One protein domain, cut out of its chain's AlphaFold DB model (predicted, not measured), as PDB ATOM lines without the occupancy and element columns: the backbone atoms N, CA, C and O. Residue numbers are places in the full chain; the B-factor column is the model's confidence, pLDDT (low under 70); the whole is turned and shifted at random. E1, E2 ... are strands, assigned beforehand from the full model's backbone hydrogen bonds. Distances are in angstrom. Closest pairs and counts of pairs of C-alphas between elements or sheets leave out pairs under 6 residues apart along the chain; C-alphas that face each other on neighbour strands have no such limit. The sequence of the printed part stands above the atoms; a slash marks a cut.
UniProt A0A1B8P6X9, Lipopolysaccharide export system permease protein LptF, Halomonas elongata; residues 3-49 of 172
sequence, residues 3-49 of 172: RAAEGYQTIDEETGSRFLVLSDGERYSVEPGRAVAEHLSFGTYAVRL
ATOM      1  N   ARG A   3     -53.533 -16.425 -11.564       90.31
ATOM      2  CA  ARG A   3     -53.863 -17.821 -11.240       90.31
ATOM      3  C   ARG A   3     -52.577 -18.573 -10.907       90.31
ATOM      4  O   ARG A   3     -51.537 -18.245 -11.463       90.31
ATOM      5  N   ALA A   4     -52.651 -19.552 -10.017       93.44
ATOM      6  CA  ALA A   4     -51.520 -20.383  -9.612       93.44
ATOM      7  C   ALA A   4     -52.019 -21.772  -9.205       93.44
ATOM      8  O   ALA A   4     -53.197 -21.906  -8.853       93.44
ATOM      9  N   ALA A   5     -51.148 -22.780  -9.269       92.19
ATOM     10  CA  ALA A   5     -51.466 -24.137  -8.832       92.19
ATOM     11  C   ALA A   5     -51.556 -24.227  -7.303       92.19
ATOM     12  O   ALA A   5     -52.498 -24.811  -6.767       92.19
ATOM     13  N   GLU A   6     -50.614 -23.588  -6.610       91.00
ATOM     14  CA  GLU A   6     -50.538 -23.571  -5.152       91.00
ATOM     15  C   GLU A   6     -50.252 -22.163  -4.632       91.00
ATOM     16  O   GLU A   6     -49.665 -21.318  -5.317       91.00
ATOM     17  N   GLY A   7     -50.681 -21.903  -3.400       92.50
ATOM     18  CA  GLY A   7     -50.391 -20.653  -2.721       92.50
ATOM     19  C   GLY A   7     -50.381 -20.818  -1.211       92.50
ATOM     20  O   GLY A   7     -51.277 -21.446  -0.648       92.50
ATOM     21  N   TYR A   8     -49.387 -20.229  -0.553       90.56
ATOM     22  CA  TYR A   8     -49.287 -20.192   0.904       90.56
ATOM     23  C   TYR A   8     -48.930 -18.788   1.388       90.56
ATOM     24  O   TYR A   8     -48.351 -17.980   0.661       90.56
ATOM     25  N   GLN A   9     -49.308 -18.478   2.626       90.56
ATOM     26  CA  GLN A   9     -48.919 -17.230   3.270       90.56
ATOM     27  C   GLN A   9     -47.694 -17.462   4.150       90.56
ATOM     28  O   GLN A   9     -47.610 -18.465   4.854       90.56
ATOM     29  N   THR A  10     -46.757 -16.524   4.115       87.44
ATOM     30  CA  THR A  10     -45.587 -16.510   4.994       87.44
ATOM     31  C   THR A  10     -45.379 -15.109   5.551       87.44
ATOM     32  O   THR A  10     -45.837 -14.124   4.964       87.44
ATOM     33  N   ILE A  11     -44.737 -15.024   6.708       83.62
ATOM     34  CA  ILE A  11     -44.363 -13.769   7.348       83.62
ATOM     35  C   ILE A  11     -42.844 -13.730   7.340       83.62
ATOM     36  O   ILE A  11     -42.191 -14.678   7.760       83.62
ATOM     37  N   ASP A  12     -42.300 -12.645   6.813       79.69
ATOM     38  CA  ASP A  12     -40.873 -12.371   6.877       79.69
ATOM     39  C   ASP A  12     -40.497 -12.044   8.330       79.69
ATOM     40  O   ASP A  12     -41.033 -11.096   8.906       79.69
ATOM     41  N   GLU A  13     -39.627 -12.861   8.928       74.31
ATOM     42  CA  GLU A  13     -39.276 -12.788  10.354       74.31
ATOM     43  C   GLU A  13     -38.516 -11.504  10.725       74.31
ATOM     44  O   GLU A  13     -38.611 -11.045  11.860       74.31
ATOM     45  N   GLU A  14     -37.798 -10.887   9.781       73.19
ATOM     46  CA  GLU A  14     -37.039  -9.656  10.035       73.19
ATOM     47  C   GLU A  14     -37.914  -8.404   9.906       73.19
ATOM     48  O   GLU A  14     -37.746  -7.430  10.639       73.19
ATOM     49  N   THR A  15     -38.851  -8.407   8.956       73.62
ATOM     50  CA  THR A  15     -39.644  -7.220   8.604       73.62
ATOM     51  C   THR A  15     -41.101  -7.284   9.059       73.62
ATOM     52  O   THR A  15     -41.834  -6.306   8.879       73.62
ATOM     53  N   GLY A  16     -41.563  -8.427   9.576       70.81
ATOM     54  CA  GLY A  16     -42.961  -8.681   9.949       70.81
ATOM     55  C   GLY A  16     -43.939  -8.587   8.771       70.81
ATOM     56  O   GLY A  16     -45.150  -8.465   8.952       70.81
ATOM     57  N   SER A  17     -43.430  -8.566   7.537       78.88
ATOM     58  CA  SER A  17     -44.247  -8.362   6.346       78.88
ATOM     59  C   SER A  17     -44.873  -9.676   5.903       78.88
ATOM     60  O   SER A  17     -44.177 -10.669   5.707       78.88
ATOM     61  N   ARG A  18     -46.194  -9.678   5.704       83.50
ATOM     62  CA  ARG A  18     -46.918 -10.851   5.209       83.50
ATOM     63  C   ARG A  18     -46.863 -10.914   3.684       83.50
ATOM     64  O   ARG A  18     -47.190  -9.951   2.986       83.50
ATOM     65  N   PHE A  19     -46.500 -12.075   3.165       88.38
ATOM     66  CA  PHE A  19     -46.449 -12.366   1.741       88.38
ATOM     67  C   PHE A  19     -47.402 -13.505   1.407       88.38
ATOM     68  O   PHE A  19     -47.504 -14.483   2.143       88.38
ATOM     69  N   LEU A  20     -48.082 -13.379   0.272       90.44
ATOM     70  CA  LEU A  20     -48.719 -14.498  -0.404       90.44
ATOM     71  C   LEU A  20     -47.738 -15.006  -1.459       90.44
ATOM     72  O   LEU A  20     -47.451 -14.296  -2.426       90.44
ATOM     73  N   VAL A  21     -47.216 -16.209  -1.255       92.81
ATOM     74  CA  VAL A  21     -46.327 -16.886  -2.195       92.81
ATOM     75  C   VAL A  21     -47.174 -17.803  -3.061       92.81
ATOM     76  O   VAL A  21     -47.919 -18.629  -2.543       92.81
ATOM     77  N   LEU A  22     -47.088 -17.619  -4.374       94.06
ATOM     78  CA  LEU A  22     -47.792 -18.403  -5.381       94.06
ATOM     79  C   LEU A  22     -46.785 -19.220  -6.189       94.06
ATOM     80  O   LEU A  22     -45.775 -18.661  -6.628       94.06
ATOM     81  N   SER A  23     -47.085 -20.494  -6.419       94.31
ATOM     82  CA  SER A  23     -46.230 -21.417  -7.173       94.31
ATOM     83  C   SER A  23     -46.899 -21.851  -8.472       94.31
ATOM     84  O   SER A  23     -48.112 -22.077  -8.501       94.31
ATOM     85  N   ASP A  24     -46.094 -21.950  -9.532       92.06
ATOM     86  CA  ASP A  24     -46.481 -22.404 -10.871       92.06
ATOM     87  C   ASP A  24     -47.762 -21.728 -11.375       92.06
ATOM     88  O   ASP A  24     -48.852 -22.308 -11.420       92.06
ATOM     89  N   GLY A  25     -47.638 -20.442 -11.701       91.81
ATOM     90  CA  GLY A  25     -48.778 -19.600 -12.026       91.81
ATOM     91  C   GLY A  25     -48.576 -18.665 -13.206       91.81
ATOM     92  O   GLY A  25     -47.502 -18.532 -13.793       91.81
ATOM     93  N   GLU A  26     -49.671 -18.000 -13.551       91.94
ATOM     94  CA  GLU A  26     -49.755 -17.053 -14.648       91.94
ATOM     95  C   GLU A  26     -50.478 -15.780 -14.212       91.94
ATOM     96  O   GLU A  26     -51.496 -15.799 -13.507       91.94
ATOM     97  N   ARG A  27     -49.969 -14.639 -14.672       88.38
ATOM     98  CA  ARG A  27     -50.571 -13.325 -14.479       88.38
ATOM     99  C   ARG A  27     -50.873 -12.696 -15.830       88.38
ATOM    100  O   ARG A  27     -49.988 -12.498 -16.651       88.38
ATOM    101  N   TYR A  28     -52.134 -12.327 -16.001       87.12
ATOM    102  CA  TYR A  28     -52.640 -11.544 -17.118       87.12
ATOM    103  C   TYR A  28     -52.900 -10.119 -16.633       87.12
ATOM    104  O   TYR A  28     -53.760  -9.909 -15.769       87.12
ATOM    105  N   SER A  29     -52.169  -9.140 -17.152       82.94
ATOM    106  CA  SER A  29     -52.395  -7.720 -16.872       82.94
ATOM    107  C   SER A  29     -52.931  -7.035 -18.123       82.94
ATOM    108  O   SER A  29     -52.396  -7.220 -19.211       82.94
ATOM    109  N   VAL A  30     -54.008  -6.265 -17.978       84.31
ATOM    110  CA  VAL A  30     -54.572  -5.459 -19.066       84.31
ATOM    111  C   VAL A  30     -54.622  -4.027 -18.571       84.31
ATOM    112  O   VAL A  30     -55.241  -3.754 -17.541       84.31
ATOM    113  N   GLU A  31     -53.957  -3.127 -19.285       81.12
ATOM    114  CA  GLU A  31     -54.011  -1.701 -18.990       81.12
ATOM    115  C   GLU A  31     -55.270  -1.103 -19.647       81.12
ATOM    116  O   GLU A  31     -55.427  -1.205 -20.870       81.12
ATOM    117  N   PRO A  32     -56.202  -0.510 -18.876       79.44
ATOM    118  CA  PRO A  32     -57.417   0.073 -19.438       79.44
ATOM    119  C   PRO A  32     -57.091   1.107 -20.523       79.44
ATOM    120  O   PRO A  32     -56.382   2.078 -20.276       79.44
ATOM    121  N   GLY A  33     -57.614   0.902 -21.735       81.00
ATOM    122  CA  GLY A  33     -57.378   1.790 -22.881       81.00
ATOM    123  C   GLY A  33     -56.262   1.353 -23.837       81.00
ATOM    124  O   GLY A  33     -56.108   1.974 -24.887       81.00
ATOM    125  N   ARG A  34     -55.528   0.267 -23.551       74.44
ATOM    126  CA  ARG A  34     -54.605  -0.372 -24.505       74.44
ATOM    127  C   ARG A  34     -55.080  -1.779 -24.864       74.44
ATOM    128  O   ARG A  34     -55.429  -2.568 -23.996       74.44
ATOM    129  N   ALA A  35     -55.049  -2.119 -26.155       74.06
ATOM    130  CA  ALA A  35     -55.403  -3.450 -26.667       74.06
ATOM    131  C   ALA A  35     -54.257  -4.476 -26.532       74.06
ATOM    132  O   ALA A  35     -54.145  -5.402 -27.332       74.06
ATOM    133  N   VAL A  36     -53.375  -4.287 -25.549       74.38
ATOM    134  CA  VAL A  36     -52.222  -5.153 -25.294       74.38
ATOM    135  C   VAL A  36     -52.423  -5.797 -23.930       74.38
ATOM    136  O   VAL A  36     -52.584  -5.100 -22.929       74.38
ATOM    137  N   ALA A  37     -52.452  -7.127 -23.907       76.50
ATOM    138  CA  ALA A  37     -52.456  -7.909 -22.681       76.50
ATOM    139  C   ALA A  37     -51.026  -8.378 -22.391       76.50
ATOM    140  O   ALA A  37     -50.383  -8.970 -23.256       76.50
ATOM    141  N   GLU A  38     -50.539  -8.126 -21.180       82.00
ATOM    142  CA  GLU A  38     -49.274  -8.673 -20.702       82.00
ATOM    143  C   GLU A  38     -49.530 -10.030 -20.052       82.00
ATOM    144  O   GLU A  38     -50.336 -10.144 -19.122       82.00
ATOM    145  N   HIS A  39     -48.839 -11.056 -20.544       87.56
ATOM    146  CA  HIS A  39     -48.865 -12.404 -19.988       87.56
ATOM    147  C   HIS A  39     -47.511 -12.721 -19.361       87.56
ATOM    148  O   HIS A  39     -46.480 -12.660 -20.028       87.56
ATOM    149  N   LEU A  40     -47.524 -13.040 -18.070       86.69
ATOM    150  CA  LEU A  40     -46.351 -13.437 -17.300       86.69
ATOM    151  C   LEU A  40     -46.579 -14.831 -16.721       86.69
ATOM    152  O   LEU A  40     -47.477 -15.002 -15.897       86.69
ATOM    153  N   SER A  41     -45.743 -15.794 -17.100       89.62
ATOM    154  CA  SER A  41     -45.618 -17.079 -16.412       89.62
ATOM    155  C   SER A  41     -44.516 -16.999 -15.353       89.62
ATOM    156  O   SER A  41     -43.464 -16.393 -15.571       89.62
ATOM    157  N   PHE A  42     -44.763 -17.577 -14.181       89.88
ATOM    158  CA  PHE A  42     -43.824 -17.566 -13.062       89.88
ATOM    159  C   PHE A  42     -43.785 -18.928 -12.364       89.88
ATOM    160  O   PHE A  42     -44.822 -19.550 -12.148       89.88
ATOM    161  N   GLY A  43     -42.584 -19.364 -11.970       90.06
ATOM    162  CA  GLY A  43     -42.416 -20.533 -11.096       90.06
ATOM    163  C   GLY A  43     -42.728 -20.202  -9.634       90.06
ATOM    164  O   GLY A  43     -43.425 -20.943  -8.954       90.06
ATOM    165  N   THR A  44     -42.287 -19.036  -9.155       90.44
ATOM    166  CA  THR A  44     -42.627 -18.532  -7.816       90.44
ATOM    167  C   THR A  44     -42.865 -17.032  -7.873       90.44
ATOM    168  O   THR A  44     -42.066 -16.288  -8.442       90.44
ATOM    169  N   TYR A  45     -43.964 -16.577  -7.279       90.19
ATOM    170  CA  TYR A  45     -44.345 -15.172  -7.248       90.19
ATOM    171  C   TYR A  45     -44.826 -14.780  -5.855       90.19
ATOM    172  O   TYR A  45     -45.878 -15.223  -5.396       90.19
ATOM    173  N   ALA A  46     -44.041 -13.941  -5.181       89.38
ATOM    174  CA  ALA A  46     -44.364 -13.423  -3.860       89.38
ATOM    175  C   ALA A  46     -45.019 -12.042  -3.981       89.38
ATOM    176  O   ALA A  46     -44.390 -11.067  -4.399       89.38
ATOM    177  N   VAL A  47     -46.287 -11.943  -3.593       88.25
ATOM    178  CA  VAL A  47     -46.992 -10.666  -3.469       88.25
ATOM    179  C   VAL A  47     -46.959 -10.246  -2.014       88.25
ATOM    180  O   VAL A  47     -47.482 -10.949  -1.150       88.25
ATOM    181  N   ARG A  48     -46.381  -9.075  -1.737       86.00
ATOM    182  CA  ARG A  48     -46.517  -8.450  -0.422       86.00
ATOM    183  C   ARG A  48     -47.987  -8.104  -0.222       86.00
ATOM    184  O   ARG A  48     -48.524  -7.254  -0.933       86.00
ATOM    185  N   LEU A  49     -48.636  -8.762   0.731       82.44
ATOM    186  CA  LEU A  49     -49.953  -8.338   1.171       82.44
ATOM    187  C   LEU A  49     -49.725  -7.020   1.908       82.44
ATOM    188  O   LEU A  49     -48.907  -6.960   2.828       82.44
TER     189      LEU A  49
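What this domain is: This is residues 3 to 49 of the 172 residues of the protein "Lipopolysaccharide export system permease protein LptF" of Halomonas elongata (UniProt A0A1B8P6X9). One sheet of three strands is folded over like a V: E1, E2 and E3 run side by side and each bends sharply, E1 near its start. One arm of the V holds residues 7 to 11 of E1 beside E2 and E3, the other is mostly E2 and E3, with residues 3 to 5 of E1 beside E2 near the bend, and the loop of residues 31 to 36 sticks out at the end of that second arm. The 47 printed residues hold no named helix and three named strands, E1, E2, E3 along the chain and across the sheet, antiparallel throughout. The class is all strand; the whole is loose, with a radius of gyration of the C-alphas of 13.3 A, and flat, spanning 41 by 21 by 10 A.

Where its parts are: Begin with the inner strand E2, residues 18 to 30, 26.0 A long; find its bend of 103 degrees at C-alpha 24, (-46.481, -22.404, -10.871). E1, residues 3 to 11, runs 21.3 A from C-alpha 3 at (-53.863, -17.821, -11.240) and bends by 79 degrees at residue 6. E3, residues 37 to 48, runs 23.0 A to C-alpha 48 at (-46.517, -8.450, -0.422) and bends by 106 degrees at residue 43.

How they stand to each other: The three strands form a meander, each the antiparallel neighbour of the one before. Look first at the hairpin E2 and E3, whose directions differ by 175 degrees: C-alphas 24 and 43, at the bends, face each other at 4.5 A, and N 24 and O 43 are within hydrogen-bond range at 2.9 A. In the hairpin E1 and E2, at 147 degrees, C-alphas 4 and 25 face each other at 3.7 A; N 8 and O 21 are 2.9 A apart, within hydrogen-bond range. E1 and E3 are the edge strands.

The domain as a whole: The sheet is twisted, with C-alphas up to 5.6 A off its best plane. The two C-alphas farthest apart, those of Glu 14 and Ala 35, are 41.5 A apart. Both links are short, and residues 31 to 36 stand free. The printed part has no cut; its mean pLDDT is 85.5, and no printed residue is under 70.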